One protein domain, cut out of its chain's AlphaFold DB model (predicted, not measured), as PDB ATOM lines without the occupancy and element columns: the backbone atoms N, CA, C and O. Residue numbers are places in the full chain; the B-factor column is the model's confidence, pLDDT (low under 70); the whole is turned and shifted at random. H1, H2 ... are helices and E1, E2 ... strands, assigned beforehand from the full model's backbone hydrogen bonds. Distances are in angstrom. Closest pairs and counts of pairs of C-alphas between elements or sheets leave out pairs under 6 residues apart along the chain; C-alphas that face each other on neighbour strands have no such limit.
ATOM      1  N   PRO A   6      -0.515 -15.162  52.046       94.75
ATOM      2  CA  PRO A   6      -0.535 -15.214  50.598       94.75
ATOM      3  C   PRO A   6       0.571 -16.121  50.062       94.75
ATOM      4  O   PRO A   6       1.708 -16.071  50.530       94.75
ATOM      5  N   VAL A   7       0.235 -16.958  49.083       96.50
ATOM      6  CA  VAL A   7       1.181 -17.885  48.449       96.50
ATOM      7  C   VAL A   7       0.932 -18.000  46.949       96.50
ATOM      8  O   VAL A   7      -0.185 -17.792  46.469       96.50
ATOM      9  N   THR A   8       1.954 -18.430  46.215       97.00
ATOM     10  CA  THR A   8       1.797 -18.970  44.863       97.00
ATOM     11  C   THR A   8       1.526 -20.467  44.968       97.00
ATOM     12  O   THR A   8       2.307 -21.200  45.574       97.00
ATOM     13  N   LEU A   9       0.427 -20.947  44.384       97.69
ATOM     14  CA  LEU A   9       0.212 -22.385  44.213       97.69
ATOM     15  C   LEU A   9       0.870 -22.815  42.903       97.69
ATOM     16  O   LEU A   9       0.443 -22.423  41.816       97.69
ATOM     17  N   VAL A  10       1.904 -23.635  43.024       98.19
ATOM     18  CA  VAL A  10       2.685 -24.160  41.909       98.19
ATOM     19  C   VAL A  10       2.244 -25.588  41.623       98.19
ATOM     20  O   VAL A  10       2.176 -26.412  42.536       98.19
ATOM     21  N   VAL A  11       1.972 -25.893  40.357       98.12
ATOM     22  CA  VAL A  11       1.744 -27.253  39.869       98.12
ATOM     23  C   VAL A  11       2.909 -27.637  38.969       98.12
ATOM     24  O   VAL A  11       3.062 -27.086  37.882       98.12
ATOM     25  N   LEU A  12       3.708 -28.598  39.422       98.38
ATOM     26  CA  LEU A  12       4.738 -29.243  38.620       98.38
ATOM     27  C   LEU A  12       4.081 -30.378  37.836       98.38
ATOM     28  O   LEU A  12       3.575 -31.336  38.421       98.38
ATOM     29  N   ILE A  13       4.057 -30.260  36.518       97.88
ATOM     30  CA  ILE A  13       3.515 -31.255  35.600       97.88
ATOM     31  C   ILE A  13       4.707 -32.022  35.045       97.88
ATOM     32  O   ILE A  13       5.606 -31.413  34.474       97.88
ATOM     33  N   GLU A  14       4.705 -33.342  35.206       96.00
ATOM     34  CA  GLU A  14       5.718 -34.242  34.655       96.00
ATOM     35  C   GLU A  14       5.095 -35.063  33.532       96.00
ATOM     36  O   GLU A  14       4.544 -36.144  33.787       96.00
ATOM     37  N   PRO A  15       5.155 -34.577  32.282       92.31
ATOM     38  CA  PRO A  15       4.533 -35.272  31.178       92.31
ATOM     39  C   PRO A  15       5.145 -36.650  30.929       92.31
ATOM     40  O   PRO A  15       4.401 -37.584  30.691       92.31
ATOM     41  N   GLN A  16       6.459 -36.833  31.080       91.25
ATOM     42  CA  GLN A  16       7.103 -38.144  30.876       91.25
ATOM     43  C   GLN A  16       6.637 -39.219  31.874       91.25
ATOM     44  O   GLN A  16       6.519 -40.389  31.523       91.25
ATOM     45  N   GLY A  17       6.363 -38.829  33.125       91.12
ATOM     46  CA  GLY A  17       5.818 -39.719  34.158       91.12
ATOM     47  C   GLY A  17       4.288 -39.746  34.202       91.12
ATOM     48  O   GLY A  17       3.709 -40.388  35.084       91.12
ATOM     49  N   HIS A  18       3.633 -39.003  33.303       95.00
ATOM     50  CA  HIS A  18       2.192 -38.769  33.283       95.00
ATOM     51  C   HIS A  18       1.624 -38.439  34.675       95.00
ATOM     52  O   HIS A  18       0.590 -38.974  35.087       95.00
ATOM     53  N   ARG A  19       2.299 -37.566  35.428       95.69
ATOM     54  CA  ARG A  19       1.954 -37.243  36.820       95.69
ATOM     55  C   ARG A  19       2.120 -35.764  37.122       95.69
ATOM     56  O   ARG A  19       2.598 -34.993  36.292       95.69
ATOM     57  N   TRP A  20       1.693 -35.359  38.310       97.56
ATOM     58  CA  TRP A  20       1.800 -33.979  38.762       97.56
ATOM     59  C   TRP A  20       2.039 -33.889  40.269       97.56
ATOM     60  O   TRP A  20       1.690 -34.789  41.037       97.56
ATOM     61  N   TYR A  21       2.595 -32.755  40.683       98.38
ATOM     62  CA  TYR A  21       2.784 -32.341  42.069       98.38
ATOM     63  C   TYR A  21       2.207 -30.940  42.238       98.38
ATOM     64  O   TYR A  21       2.301 -30.124  41.326       98.38
ATOM     65  N   ALA A  22       1.621 -30.641  43.394       98.38
ATOM     66  CA  ALA A  22       1.143 -29.305  43.726       98.38
ATOM     67  C   ALA A  22       1.687 -28.861  45.086       98.38
ATOM     68  O   ALA A  22       1.559 -29.577  46.084       98.38
ATOM     69  N   GLY A  23       2.291 -27.679  45.112       98.25
ATOM     70  CA  GLY A  23       2.989 -27.108  46.257       98.25
ATOM     71  C   GLY A  23       2.652 -25.634  46.453       98.25
ATOM     72  O   GLY A  23       2.321 -24.938  45.499       98.25
ATOM     73  N   ALA A  24       2.747 -25.149  47.685       97.75
ATOM     74  CA  ALA A  24       2.707 -23.722  47.982       97.75
ATOM     75  C   ALA A  24       4.124 -23.149  47.973       97.75
ATOM     76  O   ALA A  24       5.035 -23.776  48.513       97.75
ATOM     77  N   VAL A  25       4.296 -21.950  47.429       96.81
ATOM     78  CA  VAL A  25       5.532 -21.169  47.520       96.81
ATOM     79  C   VAL A  25       5.195 -19.820  48.140       96.81
ATOM     80  O   VAL A  25       4.328 -19.097  47.646       96.81
ATOM     81  N   GLN A  26       5.852 -19.511  49.252       94.00
ATOM     82  CA  GLN A  26       5.753 -18.218  49.927       94.00
ATOM     83  C   GLN A  26       6.692 -17.186  49.285       94.00
ATOM     84  O   GLN A  26       7.615 -17.543  48.558       94.00
ATOM     85  N   ALA A  27       6.468 -15.903  49.573       89.00
ATOM     86  CA  ALA A  27       7.278 -14.800  49.041       89.00
ATOM     87  C   ALA A  27       8.754 -14.828  49.490       89.00
ATOM     88  O   ALA A  27       9.589 -14.173  48.886       89.00
ATOM     89  N   ASP A  28       9.080 -15.574  50.546       86.31
ATOM     90  CA  ASP A  28      10.455 -15.817  50.999       86.31
ATOM     91  C   ASP A  28      11.121 -17.019  50.299       86.31
ATOM     92  O   ASP A  28      12.234 -17.412  50.653       86.31
ATOM     93  N   GLY A  29      10.436 -17.628  49.326       85.88
ATOM     94  CA  GLY A  29      10.884 -18.816  48.607       85.88
ATOM     95  C   GLY A  29      10.623 -20.132  49.345       85.88
ATOM     96  O   GLY A  29      10.966 -21.198  48.824       85.88
ATOM     97  N   GLN A  30      10.002 -20.117  50.532       91.50
ATOM     98  CA  GLN A  30       9.707 -21.346  51.259       91.50
ATOM     99  C   GLN A  30       8.655 -22.182  50.514       91.50
ATOM    100  O   GLN A  30       7.476 -21.827  50.425       91.50
ATOM    101  N   ALA A  31       9.089 -23.350  50.040       95.12
ATOM    102  CA  ALA A  31       8.253 -24.333  49.369       95.12
ATOM    103  C   ALA A  31       7.637 -25.338  50.354       95.12
ATOM    104  O   ALA A  31       8.340 -26.019  51.106       95.12
ATOM    105  N   THR A  32       6.315 -25.482  50.302       97.00
ATOM    106  CA  THR A  32       5.541 -26.442  51.095       97.00
ATOM    107  C   THR A  32       4.811 -27.420  50.170       97.00
ATOM    108  O   THR A  32       3.850 -27.024  49.504       97.00
ATOM    109  N   PRO A  33       5.207 -28.701  50.136       97.94
ATOM    110  CA  PRO A  33       4.463 -29.759  49.461       97.94
ATOM    111  C   PRO A  33       3.013 -29.821  49.934       97.94
ATOM    112  O   PRO A  33       2.730 -29.762  51.136       97.94
ATOM    113  N   LEU A  34       2.069 -29.927  49.000       98.12
ATOM    114  CA  LEU A  34       0.665 -30.161  49.342       98.12
ATOM    115  C   LEU A  34       0.291 -31.594  48.995       98.12
ATOM    116  O   LEU A  34      -0.133 -32.348  49.865       98.12
ATOM    117  N   MET A  35       0.438 -31.953  47.723       97.88
ATOM    118  CA  MET A  35      -0.088 -33.203  47.195       97.88
ATOM    119  C   MET A  35       0.595 -33.613  45.893       97.88
ATOM    120  O   MET A  35       1.074 -32.766  45.139       97.88
ATOM    121  N   ARG A  36       0.594 -34.912  45.613       97.69
ATOM    122  CA  ARG A  36       1.104 -35.508  44.377       97.69
ATOM    123  C   ARG A  36       0.112 -36.516  43.827       97.69
ATOM    124  O   ARG A  36      -0.657 -37.096  44.588       97.69
ATOM    125  N   SER A  37       0.140 -36.763  42.526       97.12
ATOM    126  CA  SER A  37      -0.601 -37.884  41.958       97.12
ATOM    127  C   SER A  37       0.181 -39.192  42.016       97.12
ATOM    128  O   SER A  37       1.404 -39.202  42.152       97.12
ATOM    129  N   ASP A  38      -0.534 -40.296  41.817       94.38
ATOM    130  CA  ASP A  38       0.066 -41.525  41.291       94.38
ATOM    131  C   ASP A  38       0.749 -41.279  39.935       94.38
ATOM    132  O   ASP A  38       0.364 -40.379  39.174       94.38
ATOM    133  N   ASP A  39       1.691 -42.154  39.598       92.25
ATOM    134  CA  ASP A  39       2.204 -42.293  38.238       92.25
ATOM    135  C   ASP A  39       1.062 -42.689  37.282       92.25
ATOM    136  O   ASP A  39       0.142 -43.441  37.639       92.25
ATOM    137  N   GLY A  40       1.086 -42.157  36.060       92.25
ATOM    138  CA  GLY A  40       0.048 -42.447  35.069       92.25
ATOM    139  C   GLY A  40      -1.295 -41.746  35.302       92.25
ATOM    140  O   GLY A  40      -2.307 -42.089  34.691       92.25
ATOM    141  N   ASN A  41      -1.368 -40.755  36.196       94.62
ATOM    142  CA  ASN A  41      -2.589 -39.971  36.419       94.62
ATOM    143  C   ASN A  41      -3.056 -39.209  35.165       94.62
ATOM    144  O   ASN A  41      -4.249 -38.909  35.024       94.62
ATOM    145  N   LEU A  42      -2.122 -38.928  34.257       94.75
ATOM    146  CA  LEU A  42      -2.350 -38.260  32.983       94.75
ATOM    147  C   LEU A  42      -2.452 -39.231  31.795       94.75
ATOM    148  O   LEU A  42      -2.810 -38.769  30.722       94.75
ATOM    149  N   ASP A  43      -2.252 -40.548  31.961       93.81
ATOM    150  CA  ASP A  43      -2.162 -41.533  30.855       93.81
ATOM    151  C   ASP A  43      -3.285 -41.416  29.817       93.81
ATOM    152  O   ASP A  43      -3.087 -41.660  28.631       93.81
ATOM    153  N   ARG A  44      -4.490 -41.045  30.263       92.25
ATOM    154  CA  ARG A  44      -5.689 -41.048  29.424       92.25
ATOM    155  C   ARG A  44      -5.625 -40.058  28.263       92.25
ATOM    156  O   ARG A  44      -6.403 -40.240  27.343       92.25
ATOM    157  N   TYR A  45      -4.765 -39.035  28.277       93.38
ATOM    158  CA  TYR A  45      -4.654 -38.163  27.099       93.38
ATOM    159  C   TYR A  45      -4.016 -38.895  25.908       93.38
ATOM    160  O   TYR A  45      -4.284 -38.549  24.761       93.38
ATOM    161  N   VAL A  46      -3.183 -39.909  26.157       92.25
ATOM    162  CA  VAL A  46      -2.437 -40.596  25.103       92.25
ATOM    163  C   VAL A  46      -3.404 -41.345  24.187       92.25
ATOM    164  O   VAL A  46      -4.189 -42.180  24.633       92.25
ATOM    165  N   GLY A  47      -3.326 -41.058  22.886       88.94
ATOM    166  CA  GLY A  47      -4.161 -41.690  21.861       88.94
ATOM    167  C   GLY A  47      -5.566 -41.099  21.706       88.94
ATOM    168  O   GLY A  47      -6.304 -41.569  20.842       88.94
ATOM    169  N   LEU A  48      -5.928 -40.085  22.497       93.69
ATOM    170  CA  LEU A  48      -7.107 -39.254  22.240       93.69
ATOM    171  C   LEU A  48      -6.836 -38.279  21.091       93.69
ATOM    172  O   LEU A  48      -5.674 -37.982  20.801       93.69
ATOM    173  N   ASP A  49      -7.891 -37.758  20.465       95.94
ATOM    174  CA  ASP A  49      -7.740 -36.657  19.512       95.94
ATOM    175  C   ASP A  49      -7.397 -35.330  20.218       95.94
ATOM    176  O   ASP A  49      -7.471 -35.212  21.442       95.94
ATOM    177  N   PHE A  50      -7.006 -34.314  19.449       95.31
ATOM    178  CA  PHE A  50      -6.618 -33.008  19.982       95.31
ATOM    179  C   PHE A  50      -7.640 -32.401  20.963       95.31
ATOM    180  O   PHE A  50      -7.262 -31.914  22.034       95.31
ATOM    181  N   GLU A  51      -8.931 -32.395  20.618       95.62
ATOM    182  CA  GLU A  51      -9.957 -31.745  21.443       95.62
ATOM    183  C   GLU A  51     -10.180 -32.519  22.745       95.62
ATOM    184  O   GLU A  51     -10.300 -31.929  23.827       95.62
ATOM    185  N   GLU A  52     -10.175 -33.844  22.655       96.38
ATOM    186  CA  GLU A  52     -10.277 -34.753  23.785       96.38
ATOM    187  C   GLU A  52      -9.048 -34.666  24.707       96.38
ATOM    188  O   GLU A  52      -9.212 -34.616  25.932       96.38
ATOM    189  N   GLN A  53      -7.835 -34.558  24.150       95.94
ATOM    190  CA  GLN A  53      -6.588 -34.330  24.890       95.94
ATOM    191  C   GLN A  53      -6.668 -33.040  25.708       95.94
ATOM    192  O   GLN A  53      -6.476 -33.057  26.930       95.94
ATOM    193  N   VAL A  54      -7.001 -31.923  25.052       95.62
ATOM    194  CA  VAL A  54      -7.132 -30.613  25.706       95.62
ATOM    195  C   VAL A  54      -8.215 -30.660  26.781       95.62
ATOM    196  O   VAL A  54      -7.996 -30.196  27.903       95.62
ATOM    197  N   SER A  55      -9.373 -31.250  26.478       95.50
ATOM    198  CA  SER A  55     -10.488 -31.344  27.419       95.50
ATOM    199  C   SER A  55     -10.125 -32.158  28.663       95.50
ATOM    200  O   SER A  55     -10.380 -31.708  29.787       95.50
ATOM    201  N   PHE A  56      -9.482 -33.314  28.482       95.75
ATOM    202  CA  PHE A  56      -9.029 -34.168  29.575       95.75
ATOM    203  C   PHE A  56      -7.984 -33.468  30.452       95.75
ATOM    204  O   PHE A  56      -8.165 -33.403  31.672       95.75
ATOM    205  N   LEU A  57      -6.917 -32.923  29.855       95.94
ATOM    206  CA  LEU A  57      -5.832 -32.270  30.595       95.94
ATOM    207  C   LEU A  57      -6.337 -31.047  31.359       95.94
ATOM    208  O   LEU A  57      -6.023 -30.886  32.539       95.94
ATOM    209  N   ARG A  58      -7.194 -30.235  30.731       95.31
ATOM    210  CA  ARG A  58      -7.863 -29.112  31.392       95.31
ATOM    211  C   ARG A  58      -8.657 -29.580  32.601       95.31
ATOM    212  O   ARG A  58      -8.474 -29.044  33.691       95.31
ATOM    213  N   HIS A  59      -9.547 -30.558  32.419       94.75
ATOM    214  CA  HIS A  59     -10.380 -31.057  33.510       94.75
ATOM    215  C   HIS A  59      -9.513 -31.570  34.662       94.75
ATOM    216  O   HIS A  59      -9.773 -31.276  35.831       94.75
ATOM    217  N   ARG A  60      -8.442 -32.292  34.325       95.12
ATOM    218  CA  ARG A  60      -7.525 -32.843  35.310       95.12
ATOM    219  C   ARG A  60      -6.817 -31.751  36.105       95.12
ATOM    220  O   ARG A  60      -6.900 -31.770  37.329       95.12
ATOM    221  N   LEU A  61      -6.160 -30.811  35.430       96.06
ATOM    222  CA  LEU A  61      -5.379 -29.749  36.068       96.06
ATOM    223  C   LEU A  61      -6.261 -28.736  36.810       96.06
ATOM    224  O   LEU A  61      -5.880 -28.280  37.883       96.06
ATOM    225  N   ALA A  62      -7.476 -28.458  36.330       95.31
ATOM    226  CA  ALA A  62      -8.450 -27.674  37.090       95.31
ATOM    227  C   ALA A  62      -8.788 -28.359  38.428       95.31
ATOM    228  O   ALA A  62      -8.825 -27.715  39.476       95.31
ATOM    229  N   GLY A  63      -8.946 -29.687  38.412       95.44
ATOM    230  CA  GLY A  63      -9.119 -30.484  39.625       95.44
ATOM    231  C   GLY A  63      -7.904 -30.462  40.561       95.44
ATOM    232  O   GLY A  63      -8.082 -30.579  41.774       95.44
ATOM    233  N   VAL A  64      -6.686 -30.299  40.031       96.62
ATOM    234  CA  VAL A  64      -5.470 -30.084  40.837       96.62
ATOM    235  C   VAL A  64      -5.529 -28.723  41.520       96.62
ATOM    236  O   VAL A  64      -5.378 -28.644  42.733       96.62
ATOM    237  N   LEU A  65      -5.821 -27.654  40.782       96.50
ATOM    238  CA  LEU A  65      -5.895 -26.308  41.354       96.50
ATOM    239  C   LEU A  65      -6.966 -26.203  42.443       96.50
ATOM    240  O   LEU A  65      -6.696 -25.664  43.515       96.50
ATOM    241  N   GLN A  66      -8.145 -26.791  42.217       95.50
ATOM    242  CA  GLN A  66      -9.212 -26.826  43.217       95.50
ATOM    243  C   GLN A  66      -8.752 -27.505  44.516       95.50
ATOM    244  O   GLN A  66      -8.838 -26.908  45.587       95.50
ATOM    245  N   ARG A  67      -8.198 -28.723  44.430       96.94
ATOM    246  CA  ARG A  67      -7.699 -29.445  45.616       96.94
ATOM    247  C   ARG A  67      -6.526 -28.725  46.276       96.94
ATOM    248  O   ARG A  67      -6.412 -28.745  47.498       96.94
ATOM    249  N   GLY A  68      -5.668 -28.080  45.487       97.62
ATOM    250  CA  GLY A  68      -4.570 -27.259  45.987       97.62
ATOM    251  C   GLY A  68      -5.098 -26.133  46.866       97.62
ATOM    252  O   GLY A  68      -4.687 -26.022  48.018       97.62
ATOM    253  N   CYS A  69      -6.088 -25.381  46.383       97.12
ATOM    254  CA  CYS A  69      -6.781 -24.359  47.169       97.12
ATOM    255  C   CYS A  69      -7.409 -24.916  48.456       97.12
ATOM    256  O   CYS A  69      -7.297 -24.272  49.499       97.12
ATOM    257  N   ASP A  70      -8.001 -26.114  48.424       97.12
ATOM    258  CA  ASP A  70      -8.538 -26.758  49.632       97.12
ATOM    259  C   ASP A  70      -7.431 -27.041  50.667       97.12
ATOM    260  O   ASP A  70      -7.610 -26.789  51.862       97.12
ATOM    261  N   ARG A  71      -6.259 -27.527  50.226       97.69
ATOM    262  CA  ARG A  71      -5.098 -27.778  51.107       97.69
ATOM    263  C   ARG A  71      -4.490 -26.482  51.641       97.69
ATOM    264  O   ARG A  71      -4.084 -26.447  52.800       97.69
ATOM    265  N   LEU A  72      -4.453 -25.422  50.832       97.56
ATOM    266  CA  LEU A  72      -4.033 -24.095  51.283       97.56
ATOM    267  C   LEU A  72      -4.962 -23.566  52.374       97.56
ATOM    268  O   LEU A  72      -4.493 -23.126  53.420       97.56
ATOM    269  N   TYR A  73      -6.275 -23.673  52.163       95.62
ATOM    270  CA  TYR A  73      -7.273 -23.221  53.128       95.62
ATOM    271  C   TYR A  73      -7.082 -23.897  54.490       95.62
ATOM    272  O   TYR A  73      -7.106 -23.223  55.518       95.62
ATOM    273  N   ALA A  74      -6.856 -25.214  54.500       95.12
ATOM    274  CA  ALA A  74      -6.620 -25.987  55.720       95.12
ATOM    275  C   ALA A  74      -5.337 -25.584  56.475       95.12
ATOM    276  O   ALA A  74      -5.189 -25.926  57.645       95.12
ATOM    277  N   ARG A  75      -4.422 -24.863  55.818       95.75
ATOM    278  CA  ARG A  75      -3.142 -24.380  56.360       95.75
ATOM    279  C   ARG A  75      -3.122 -22.865  56.583       95.75
ATOM    280  O   ARG A  75      -2.050 -22.288  56.699       95.75
ATOM    281  N   GLU A  76      -4.291 -22.222  56.597       96.12
ATOM    282  CA  GLU A  76      -4.432 -20.762  56.720       96.12
ATOM    283  C   GLU A  76      -3.699 -19.970  55.618       96.12
ATOM    284  O   GLU A  76      -3.365 -18.801  55.790       96.12
ATOM    285  N   MET A  77      -3.510 -20.582  54.447       96.75
ATOM    286  CA  MET A  77      -2.912 -19.963  53.265       96.75
ATOM    287  C   MET A  77      -3.980 -19.618  52.222       96.75
ATOM    288  O   MET A  77      -5.075 -20.195  52.190       96.75
ATOM    289  N   LYS A  78      -3.666 -18.679  51.330       95.88
ATOM    290  CA  LYS A  78      -4.508 -18.322  50.184       95.88
ATOM    291  C   LYS A  78      -3.645 -18.153  48.939       95.88
ATOM    292  O   LYS A  78      -2.666 -17.418  48.968       95.88
ATOM    293  N   ALA A  79      -4.053 -18.785  47.841       95.56
ATOM    294  CA  ALA A  79      -3.420 -18.552  46.552       95.56
ATOM    295  C   ALA A  79      -3.674 -17.111  46.085       95.56
ATOM    296  O   ALA A  79      -4.828 -16.687  45.974       95.56
ATOM    297  N   GLU A  80      -2.601 -16.384  45.806       94.56
ATOM    298  CA  GLU A  80      -2.633 -15.089  45.117       94.56
ATOM    299  C   GLU A  80      -2.253 -15.213  43.646       94.56
ATOM    300  O   GLU A  80      -2.590 -14.339  42.857       94.56
ATOM    301  N   GLN A  81      -1.630 -16.331  43.275       94.69
ATOM    302  CA  GLN A  81      -1.285 -16.672  41.905       94.69
ATOM    303  C   GLN A  81      -1.213 -18.192  41.728       94.69
ATOM    304  O   GLN A  81      -0.929 -18.939  42.673       94.69
ATOM    305  N   PHE A  82      -1.466 -18.645  40.503       96.94
ATOM    306  CA  PHE A  82      -1.261 -20.016  40.055       96.94
ATOM    307  C   PHE A  82      -0.104 -20.080  39.055       96.94
ATOM    308  O   PHE A  82      -0.060 -19.309  38.099       96.94
ATOM    309  N   LEU A  83       0.809 -21.028  39.252       97.31
ATOM    310  CA  LEU A  83       1.933 -21.292  38.353       97.31
ATOM    311  C   LEU A  83       1.881 -22.750  37.901       97.31
ATOM    312  O   LEU A  83       2.122 -23.661  38.687       97.31
ATOM    313  N   LEU A  84       1.545 -22.975  36.633       97.81
ATOM    314  CA  LEU A  84       1.600 -24.288  35.994       97.81
ATOM    315  C   LEU A  84       2.952 -24.418  35.284       97.81
ATOM    316  O   LEU A  84       3.221 -23.683  34.337       97.81
ATOM    317  N   ALA A  85       3.801 -25.335  35.737       97.75
ATOM    318  CA  ALA A  85       5.130 -25.565  35.181       97.75
ATOM    319  C   ALA A  85       5.204 -26.976  34.596       97.75
ATOM    320  O   ALA A  85       5.042 -27.949  35.331       97.75
ATOM    321  N   ALA A  86       5.421 -27.095  33.287       97.38
ATOM    322  CA  ALA A  86       5.550 -28.381  32.609       97.38
ATOM    323  C   ALA A  86       7.007 -28.717  32.282       97.38
ATOM    324  O   ALA A  86       7.709 -27.918  31.659       97.38
ATOM    325  N   ASP A  87       7.419 -29.924  32.670       95.12
ATOM    326  CA  ASP A  87       8.714 -30.526  32.351       95.12
ATOM    327  C   ASP A  87       8.749 -31.007  30.888       95.12
ATOM    328  O   ASP A  87       8.622 -32.197  30.586       95.12
ATOM    329  N   GLY A  88       8.814 -30.044  29.966       90.50
ATOM    330  CA  GLY A  88       8.739 -30.271  28.524       90.50
ATOM    331  C   GLY A  88       7.314 -30.392  27.970       90.50
ATOM    332  O   GLY A  88       6.332 -29.969  28.584       90.50
ATOM    333  N   ASP A  89       7.211 -30.931  26.754       89.62
ATOM    334  CA  ASP A  89       5.935 -31.159  26.067       89.62
ATOM    335  C   ASP A  89       5.305 -32.503  26.460       89.62
ATOM    336  O   ASP A  89       5.990 -33.427  26.895       89.62
ATOM    337  N   PHE A  90       3.988 -32.629  26.265       91.75
ATOM    338  CA  PHE A  90       3.251 -33.871  26.504       91.75
ATOM    339  C   PHE A  90       3.597 -34.946  25.458       91.75
ATOM    340  O   PHE A  90       3.270 -34.765  24.282       91.75
ATOM    341  N   PRO A  91       4.228 -36.078  25.839       91.31
ATOM    342  CA  PRO A  91       4.599 -37.125  24.893       91.31
ATOM    343  C   PRO A  91       3.390 -37.673  24.137       91.31
ATOM    344  O   PRO A  91       2.391 -38.051  24.743       91.31
ATOM    345  N   GLY A  92       3.469 -37.728  22.807       87.25
ATOM    346  CA  GLY A  92       2.371 -38.236  21.977       87.25
ATOM    347  C   GLY A  92       1.127 -37.343  21.937       87.25
ATOM    348  O   GLY A  92       0.123 -37.759  21.362       87.25
ATOM    349  N   ALA A  93       1.178 -36.142  22.520       90.25
ATOM    350  CA  ALA A  93       0.156 -35.130  22.304       90.25
ATOM    351  C   ALA A  93       0.364 -34.432  20.957       90.25
ATOM    352  O   ALA A  93       1.486 -34.316  20.454       90.25
ATOM    353  N   ASP A  94      -0.721 -33.909  20.397       88.56
ATOM    354  CA  ASP A  94      -0.640 -33.043  19.228       88.56
ATOM    355  C   ASP A  94       0.109 -31.741  19.565       88.56
ATOM    356  O   ASP A  94      -0.051 -31.163  20.644       88.56
ATOM    357  N   GLY A  95       0.896 -31.222  18.615       83.44
ATOM    358  CA  GLY A  95       1.816 -30.089  18.831       83.44
ATOM    359  C   GLY A  95       1.174 -28.759  19.270       83.44
ATOM    360  O   GLY A  95       1.884 -27.801  19.562       83.44
ATOM    361  N   GLY A  96      -0.160 -28.677  19.328       91.62
ATOM    362  CA  GLY A  96      -0.908 -27.520  19.824       91.62
ATOM    363  C   GLY A  96      -1.394 -27.628  21.273       91.62
ATOM    364  O   GLY A  96      -1.860 -26.625  21.816       91.62
ATOM    365  N   VAL A  97      -1.319 -28.804  21.908       93.94
ATOM    366  CA  VAL A  97      -1.992 -29.062  23.195       93.94
ATOM    367  C   VAL A  97      -1.463 -28.172  24.309       93.94
ATOM    368  O   VAL A  97      -2.257 -27.535  24.998       93.94
ATOM    369  N   THR A  98      -0.141 -28.059  24.454       93.62
ATOM    370  CA  THR A  98       0.485 -27.205  25.478       93.62
ATOM    371  C   THR A  98      -0.003 -25.760  25.368       93.62
ATOM    372  O   THR A  98      -0.401 -25.154  26.360       93.62
ATOM    373  N   LYS A  99      -0.031 -25.220  24.144       94.38
ATOM    374  CA  LYS A  99      -0.476 -23.848  23.888       94.38
ATOM    375  C   LYS A  99      -1.963 -23.675  24.193       94.38
ATOM    376  O   LYS A  99      -2.322 -22.748  24.912       94.38
ATOM    377  N   ALA A 100      -2.813 -24.576  23.701       94.50
ATOM    378  CA  ALA A 100      -4.256 -24.517  23.931       94.50
ATOM    379  C   ALA A 100      -4.610 -24.626  25.424       94.50
ATOM    380  O   ALA A 100      -5.499 -23.928  25.914       94.50
ATOM    381  N   LEU A 101      -3.889 -25.467  26.166       94.00
ATOM    382  CA  LEU A 101      -4.041 -25.629  27.609       94.00
ATOM    383  C   LEU A 101      -3.632 -24.360  28.370       94.00
ATOM    384  O   LEU A 101      -4.373 -23.902  29.240       94.00
ATOM    385  N   ALA A 102      -2.479 -23.784  28.020       94.31
ATOM    386  CA  ALA A 102      -1.979 -22.543  28.603       94.31
ATOM    387  C   ALA A 102      -2.942 -21.373  28.353       94.31
ATOM    388  O   ALA A 102      -3.357 -20.705  29.299       94.31
ATOM    389  N   GLU A 103      -3.357 -21.170  27.098       93.50
ATOM    390  CA  GLU A 103      -4.323 -20.135  26.721       93.50
ATOM    391  C   GLU A 103      -5.645 -20.312  27.466       93.50
ATOM    392  O   GLU A 103      -6.192 -19.336  27.976       93.50
ATOM    393  N   HIS A 104      -6.135 -21.548  27.595       91.88
ATOM    394  CA  HIS A 104      -7.361 -21.811  28.333       91.88
ATOM    395  C   HIS A 104      -7.250 -21.363  29.796       91.88
ATOM    396  O   HIS A 104      -8.115 -20.640  30.285       91.88
ATOM    397  N   PHE A 105      -6.200 -21.765  30.511       92.50
ATOM    398  CA  PHE A 105      -6.096 -21.412  31.924       92.50
ATOM    399  C   PHE A 105      -5.907 -19.912  32.153       92.50
ATOM    400  O   PHE A 105      -6.548 -19.363  33.046       92.50
ATOM    401  N   VAL A 106      -5.097 -19.246  31.331       89.56
ATOM    402  CA  VAL A 106      -4.841 -17.806  31.471       89.56
ATOM    403  C   VAL A 106      -6.056 -16.965  31.073       89.56
ATOM    404  O   VAL A 106      -6.357 -15.978  31.736       89.56
ATOM    405  N   GLN A 107      -6.795 -17.350  30.029       86.19
ATOM    406  CA  GLN A 107      -7.976 -16.591  29.595       86.19
ATOM    407  C   GLN A 107      -9.172 -16.758  30.538       86.19
ATOM    408  O   GLN A 107      -9.941 -15.814  30.718       86.19
ATOM    409  N   TRP A 108      -9.366 -17.951  31.108       80.06
ATOM    410  CA  TRP A 108     -10.588 -18.271  31.851       80.06
ATOM    411  C   TRP A 108     -10.462 -18.114  33.372       80.06
ATOM    412  O   TRP A 108     -11.489 -17.998  34.044       80.06
ATOM    413  N   MET A 109      -9.249 -18.065  33.936       76.88
ATOM    414  CA  MET A 109      -9.040 -17.795  35.363       76.88
ATOM    415  C   MET A 109      -8.467 -16.396  35.581       76.88
ATOM    416  O   MET A 109      -7.294 -16.135  35.343       76.88
ATOM    417  N   ILE A 110      -9.325 -15.494  36.065       69.19
ATOM    418  CA  ILE A 110      -8.985 -14.078  36.276       69.19
ATOM    419  C   ILE A 110      -8.502 -13.824  37.717       69.19
ATOM    420  O   ILE A 110      -7.765 -12.875  37.968       69.19
ATOM    421  N   ASN A 111      -8.923 -14.645  38.687       80.94
ATOM    422  CA  ASN A 111      -8.579 -14.452  40.096       80.94
ATOM    423  C   ASN A 111      -8.615 -15.781  40.881       80.94
ATOM    424  O   ASN A 111      -9.716 -16.289  41.133       80.94
ATOM    425  N   PRO A 112      -7.461 -16.325  41.308       87.69
ATOM    426  CA  PRO A 112      -6.100 -15.805  41.102       87.69
ATOM    427  C   PRO A 112      -5.627 -15.825  39.633       87.69
ATOM    428  O   PRO A 112      -6.090 -16.684  38.878       87.69
ATOM    429  N   PRO A 113      -4.720 -14.914  39.216       92.94
ATOM    430  CA  PRO A 113      -4.061 -14.975  37.912       92.94
ATOM    431  C   PRO A 113      -3.269 -16.273  37.746       92.94
ATOM    432  O   PRO A 113      -2.788 -16.861  38.719       92.94
ATOM    433  N   VAL A 114      -3.107 -16.693  36.494       95.38
ATOM    434  CA  VAL A 114      -2.377 -17.909  36.129       95.38
ATOM    435  C   VAL A 114      -1.214 -17.559  35.231       95.38
ATOM    436  O   VAL A 114      -1.353 -16.744  34.322       95.38
ATOM    437  N   VAL A 115      -0.104 -18.257  35.427       95.81
ATOM    438  CA  VAL A 115       0.954 -18.357  34.430       95.81
ATOM    439  C   VAL A 115       1.186 -19.821  34.079       95.81
ATOM    440  O   VAL A 115       1.079 -20.710  34.929       95.81
ATOM    441  N   TYR A 116       1.497 -20.068  32.813       97.19
ATOM    442  CA  TYR A 116       1.925 -21.366  32.319       97.19
ATOM    443  C   TYR A 116       3.321 -21.238  31.724       97.19
ATOM    444  O   TYR A 116       3.548 -20.435  30.812       97.19
ATOM    445  N   VAL A 117       4.239 -22.077  32.194       97.31
ATOM    446  CA  VAL A 117       5.619 -22.131  31.715       97.31
ATOM    447  C   VAL A 117       6.023 -23.547  31.336       97.31
ATOM    448  O   VAL A 117       5.529 -24.528  31.894       97.31
ATOM    449  N   ARG A 118       6.963 -23.644  30.398       96.50
ATOM    450  CA  ARG A 118       7.772 -24.844  30.189       96.50
ATOM    451  C   ARG A 118       9.114 -24.667  30.883       96.50
ATOM    452  O   ARG A 118       9.704 -23.588  30.815       96.50
ATOM    453  N   THR A 119       9.574 -25.718  31.545       96.19
ATOM    454  CA  THR A 119      10.865 -25.757  32.236       96.19
ATOM    455  C   THR A 119      11.860 -26.627  31.468       96.19
ATOM    456  O   THR A 119      11.442 -27.448  30.646       96.19
ATOM    457  N   PRO A 120      13.166 -26.500  31.757       92.62
ATOM    458  CA  PRO A 120      14.151 -27.515  31.406       92.62
ATOM    459  C   PRO A 120      13.791 -28.882  31.999       92.62
ATOM    460  O   PRO A 120      12.984 -28.968  32.935       92.62
ATOM    461  N   GLU A 121      14.440 -29.924  31.467       89.75
ATOM    462  CA  GLU A 121      14.243 -31.303  31.909       89.75
ATOM    463  C   GLU A 121      14.383 -31.433  33.431       89.75
ATOM    464  O   GLU A 121      15.279 -30.855  34.049       89.75
ATOM    465  N   ARG A 122      13.489 -32.211  34.044       90.38
ATOM    466  CA  ARG A 122      13.439 -32.491  35.485       90.38
ATOM    467  C   ARG A 122      13.258 -31.255  36.359       90.38
ATOM    468  O   ARG A 122      13.484 -31.357  37.569       90.38
ATOM    469  N   PHE A 123      12.798 -30.141  35.790       94.62
ATOM    470  CA  PHE A 123      12.721 -28.836  36.449       94.62
ATOM    471  C   PHE A 123      14.084 -28.337  36.957       94.62
ATOM    472  O   PHE A 123      14.153 -27.706  38.013       94.62
ATOM    473  N   GLU A 124      15.170 -28.623  36.233       92.69
ATOM    474  CA  GLU A 124      16.502 -28.064  36.505       92.69
ATOM    475  C   GLU A 124      16.547 -26.572  36.125       92.69
ATOM    476  O   GLU A 124      17.152 -26.173  35.135       92.69
ATOM    477  N   VAL A 125      15.846 -25.751  36.907       93.25
ATOM    478  CA  VAL A 125      15.739 -24.298  36.752       93.25
ATOM    479  C   VAL A 125      16.738 -23.629  37.701       93.25
ATOM    480  O   VAL A 125      16.847 -24.019  38.861       93.25
ATOM    481  N   GLN A 126      17.480 -22.630  37.234       91.88
ATOM    482  CA  GLN A 126      18.395 -21.844  38.073       91.88
ATOM    483  C   GLN A 126      17.918 -20.401  38.206       91.88
ATOM    484  O   GLN A 126      17.971 -19.828  39.294       91.88
ATOM    485  N   GLU A 127      17.412 -19.836  37.115       93.31
ATOM    486  CA  GLU A 127      16.922 -18.465  37.047       93.31
ATOM    487  C   GLU A 127      15.650 -18.364  36.200       93.31
ATOM    488  O   GLU A 127      15.319 -19.257  35.421       93.31
ATOM    489  N   ASP A 128      14.912 -17.258  36.334       91.50
ATOM    490  CA  ASP A 128      13.655 -17.065  35.596       91.50
ATOM    491  C   ASP A 128      13.864 -17.062  34.070       91.50
ATOM    492  O   ASP A 128      12.937 -17.362  33.321       91.50
ATOM    493  N   ALA A 129      15.083 -16.774  33.594       91.94
ATOM    494  CA  ALA A 129      15.438 -16.832  32.177       91.94
ATOM    495  C   ALA A 129      15.428 -18.261  31.596       91.94
ATOM    496  O   ALA A 129      15.278 -18.417  30.383       91.94
ATOM    497  N   ASP A 130      15.527 -19.292  32.443       92.88
ATOM    498  CA  ASP A 130      15.394 -20.695  32.033       92.88
ATOM    499  C   ASP A 130      13.929 -21.080  31.757       92.88
ATOM    500  O   ASP A 130      13.649 -22.115  31.145       92.88
ATOM    501  N   LEU A 131      12.973 -20.267  32.222       96.00
ATOM    502  CA  LEU A 131      11.546 -20.525  32.077       96.00
ATOM    503  C   LEU A 131      11.047 -20.014  30.727       96.00
ATOM    504  O   LEU A 131      11.023 -18.815  30.442       96.00
ATOM    505  N   GLN A 132      10.529 -20.924  29.908       96.44
ATOM    506  CA  GLN A 132       9.823 -20.531  28.700       96.44
ATOM    507  C   GLN A 132       8.361 -20.226  29.032       96.44
ATOM    508  O   GLN A 132       7.534 -21.132  29.165       96.44
ATOM    509  N   ILE A 133       8.022 -18.941  29.105       96.69
ATOM    510  CA  ILE A 133       6.638 -18.494  29.283       96.69
ATOM    511  C   ILE A 133       5.811 -18.904  28.062       96.69
ATOM    512  O   ILE A 133       6.106 -18.511  26.931       96.69
ATOM    513  N   VAL A 134       4.762 -19.691  28.293       95.88
ATOM    514  CA  VAL A 134       3.784 -20.049  27.258       95.88
ATOM    515  C   VAL A 134       2.611 -19.074  27.292       95.88
ATOM    516  O   VAL A 134       2.133 -18.655  26.238       95.88
ATOM    517  N   SER A 135       2.139 -18.703  28.488       95.06
ATOM    518  CA  SER A 135       1.061 -17.725  28.670       95.06
ATOM    519  C   SER A 135       1.045 -17.145  30.091       95.06
ATOM    520  O   SER A 135       1.396 -17.849  31.036       95.06
ATOM    521  N   GLY A 136       0.574 -15.902  30.239       93.69
ATOM    522  CA  GLY A 136       0.449 -15.181  31.515       93.69
ATOM    523  C   GLY A 136       1.710 -14.412  31.928       93.69
ATOM    524  O   GLY A 136       2.688 -14.366  31.181       93.69
ATOM    525  N   ASP A 137       1.682 -13.852  33.138       92.69
ATOM    526  CA  ASP A 137       2.784 -13.082  33.727       92.69
ATOM    527  C   ASP A 137       3.463 -13.874  34.852       92.69
ATOM    528  O   ASP A 137       2.797 -14.385  35.756       92.69
ATOM    529  N   LEU A 138       4.792 -13.998  34.800       91.50
ATOM    530  CA  LEU A 138       5.560 -14.734  35.808       91.50
ATOM    531  C   LEU A 138       5.450 -14.074  37.198       91.50
ATOM    532  O   LEU A 138       5.576 -12.851  37.291       91.50
ATOM    533  N   PRO A 139       5.258 -14.857  38.281       87.31
ATOM    534  CA  PRO A 139       5.460 -14.354  39.635       87.31
ATOM    535  C   PRO A 139       6.931 -14.003  39.869       87.31
ATOM    536  O   PRO A 139       7.821 -14.563  39.229       87.31
ATOM    537  N   THR A 140       7.187 -13.142  40.852       83.62
ATOM    538  CA  THR A 140       8.536 -12.962  41.401       83.62
ATOM    539  C   THR A 140       9.064 -14.295  41.937       83.62
ATOM    540  O   THR A 140       8.317 -15.045  42.569       83.62
ATOM    541  N   ASP A 141      10.345 -14.577  41.697       84.50
ATOM    542  CA  ASP A 141      11.062 -15.751  42.213       84.50
ATOM    543  C   ASP A 141      10.458 -17.103  41.774       84.50
ATOM    544  O   ASP A 141      10.577 -18.120  42.469       84.50
ATOM    545  N   ALA A 142       9.822 -17.138  40.596       91.62
ATOM    546  CA  ALA A 142       9.197 -18.339  40.039       91.62
ATOM    547  C   ALA A 142      10.192 -19.503  39.919       91.62
ATOM    548  O   ALA A 142       9.878 -20.632  40.309       91.62
ATOM    549  N   ALA A 143      11.403 -19.225  39.431       94.06
ATOM    550  CA  ALA A 143      12.481 -20.195  39.306       94.06
ATOM    551  C   ALA A 143      12.868 -20.828  40.645       94.06
ATOM    552  O   ALA A 143      12.961 -22.055  40.751       94.06
ATOM    553  N   ALA A 144      13.040 -20.008  41.685       93.25
ATOM    554  CA  ALA A 144      13.388 -20.486  43.018       93.25
ATOM    555  C   ALA A 144      12.268 -21.366  43.598       93.25
ATOM    556  O   ALA A 144      12.540 -22.447  44.125       93.25
ATOM    557  N   GLY A 145      11.007 -20.950  43.435       94.31
ATOM    558  CA  GLY A 145       9.837 -21.706  43.880       94.31
ATOM    559  C   GLY A 145       9.686 -23.068  43.197       94.31
ATOM    560  O   GLY A 145       9.484 -24.082  43.873       94.31
ATOM    561  N   ILE A 146       9.819 -23.104  41.865       96.12
ATOM    562  CA  ILE A 146       9.802 -24.346  41.077       96.12
ATOM    563  C   ILE A 146      10.922 -25.272  41.550       96.12
ATOM    564  O   ILE A 146      10.659 -26.429  41.871       96.12
ATOM    565  N   SER A 147      12.146 -24.758  41.655       95.69
ATOM    566  CA  SER A 147      13.327 -25.542  42.032       95.69
ATOM    567  C   SER A 147      13.207 -26.119  43.440       95.69
ATOM    568  O   SER A 147      13.465 -27.304  43.661       95.69
ATOM    569  N   ALA A 148      12.747 -25.313  44.400       95.06
ATOM    570  CA  ALA A 148      12.560 -25.742  45.780       95.06
ATOM    571  C   ALA A 148      11.516 -26.868  45.900       95.06
ATOM    572  O   ALA A 148      11.732 -27.837  46.631       95.06
ATOM    573  N   LEU A 149      10.410 -26.794  45.150       96.56
ATOM    574  CA  LEU A 149       9.439 -27.891  45.080       96.56
ATOM    575  C   LEU A 149       9.983 -29.103  44.319       96.56
ATOM    576  O   LEU A 149       9.736 -30.238  44.728       96.56
ATOM    577  N   ALA A 150      10.741 -28.881  43.247       95.75
ATOM    578  CA  ALA A 150      11.308 -29.941  42.429       95.75
ATOM    579  C   ALA A 150      12.272 -30.831  43.224       95.75
ATOM    580  O   ALA A 150      12.234 -32.050  43.052       95.75
ATOM    581  N   VAL A 151      13.075 -30.254  44.126       95.31
ATOM    582  CA  VAL A 151      13.939 -31.003  45.056       95.31
ATOM    583  C   VAL A 151      13.106 -31.903  45.970       95.31
ATOM    584  O   VAL A 151      13.418 -33.084  46.141       95.31
ATOM    585  N   LYS A 152      12.000 -31.382  46.510       95.25
ATOM    586  CA  LYS A 152      11.126 -32.109  47.442       95.25
ATOM    587  C   LYS A 152      10.387 -33.291  46.817       95.25
ATOM    588  O   LYS A 152       9.931 -34.164  47.543       95.25
ATOM    589  N   ARG A 153      10.297 -33.381  45.486       92.94
ATOM    590  CA  ARG A 153       9.733 -34.567  44.805       92.94
ATOM    591  C   ARG A 153      10.500 -35.857  45.104       92.94
ATOM    592  O   ARG A 153       9.952 -36.940  44.932       92.94
ATOM    593  N   THR A 154      11.769 -35.743  45.501       89.69
ATOM    594  CA  THR A 154      12.619 -36.899  45.826       89.69
ATOM    595  C   THR A 154      12.246 -37.575  47.145       89.69
ATOM    596  O   THR A 154      12.679 -38.702  47.371       89.69
ATOM    597  N   ASP A 155      11.411 -36.931  47.966       93.19
ATOM    598  CA  ASP A 155      10.869 -37.482  49.205       93.19
ATOM    599  C   ASP A 155       9.341 -37.631  49.089       93.19
ATOM    600  O   ASP A 155       8.607 -36.653  49.239       93.19
ATOM    601  N   PRO A 156       8.820 -38.824  48.754       89.56
ATOM    602  CA  PRO A 156       7.390 -39.026  48.541       89.56
ATOM    603  C   PRO A 156       6.521 -38.856  49.793       89.56
ATOM    604  O   PRO A 156       5.317 -38.642  49.626       89.56
TER     605      PRO A 156
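What this domain is: This is residues 6 to 156 of the 167 residues of an uncharacterized protein of Roseimaritima ulvae (UniProt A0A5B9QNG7). A strongly twisted sheet of six strands forms the middle of the domain, with the long helix H1 and the shorter H2 packed on one face and H3 on the other, where the sheet curls round H3. H1 covers the part with E3, E2, E1 and E4, while H2 covers E5 and E6. The printed part has 151 residues, with three named helices and six named strands in the order E1 E2 E3 H1 E4 H2 E5 E6 H3, a mixed class of helices and strands. The sheet is mixed, in the order E3 E2 E1 E4 E5 E6. The whole is compact, with a radius of gyration of the C-alphas of 14.0 A and spans of 41 by 29 by 28 A.

Where its parts are: E1, residues 6 to 14, begins with C-alpha 6 at (-0.535, -15.214, 50.598) and is 25.6 A long. E2 is residues 19 to 25 and E3 residues 31 to 37. H1, residues 50 to 74, is 36.4 A long from C-alpha 50 at (-6.618, -33.008, 19.982). E4, residues 77 to 87, is 26.2 A long and bends by 77 degrees at residue 80. H2 is residues 97 to 108, E5 residues 114 to 119 and E6 residues 132 to 135. H3, residues 142 to 152, is 15.8 A long and ends with C-alpha 152 at (11.126, -32.109, 47.442).

How they stand to each other: E1, E2 and E3 form a meander, each strand the antiparallel neighbour of the one before, with N 10 and O 23 at 2.8 A and N 24 and O 32 at 2.8 A. E4 is parallel to E1, with N 11 and O 83 at 2.8 A. E3, H1 and E4 form a split strand-helix-strand unit, with E2 and E1 between its strands and a right-handed crossover. H1 is on the sheet; the C-alphas of Ala 22 and Gly 68 are the closest of E2 and H1, 6.5 A apart. With residues 50 to 58 alone H1 touches H2, at a steep tilt of 50 degrees, the same way; the closest C-alphas are those of Val 54 and Val 97, 5.9 A apart. E4, H2 and E5 form a strand-helix-strand unit, a helix between two parallel neighbour strands, also right-handed in its crossover; N 117 and O 84 are 2.9 A apart. H2 has a height over the sheet of 8.3 A. E5 and E6 are a hairpin, with N 134 and O 116 at 2.9 A. H3 is on the opposite face from H1 and H2, and apart from both; its closest C-alphas with E3 are those of Ala 31 and Leu 149, 5.7 A. Every O i to N i+4 pair is within hydrogen-bond range in H1 and H2, and 6 of 7 in H3.

The domain as a whole: The C-alphas farthest apart, those of Asp 28 and Asp 49, are 41.9 A apart. The printed part has no cut. The links E3 to H1 and E5 to E6 are long, 12 residues each. The mean pLDDT of the printed part is 93.7, and residue 110 is under 70.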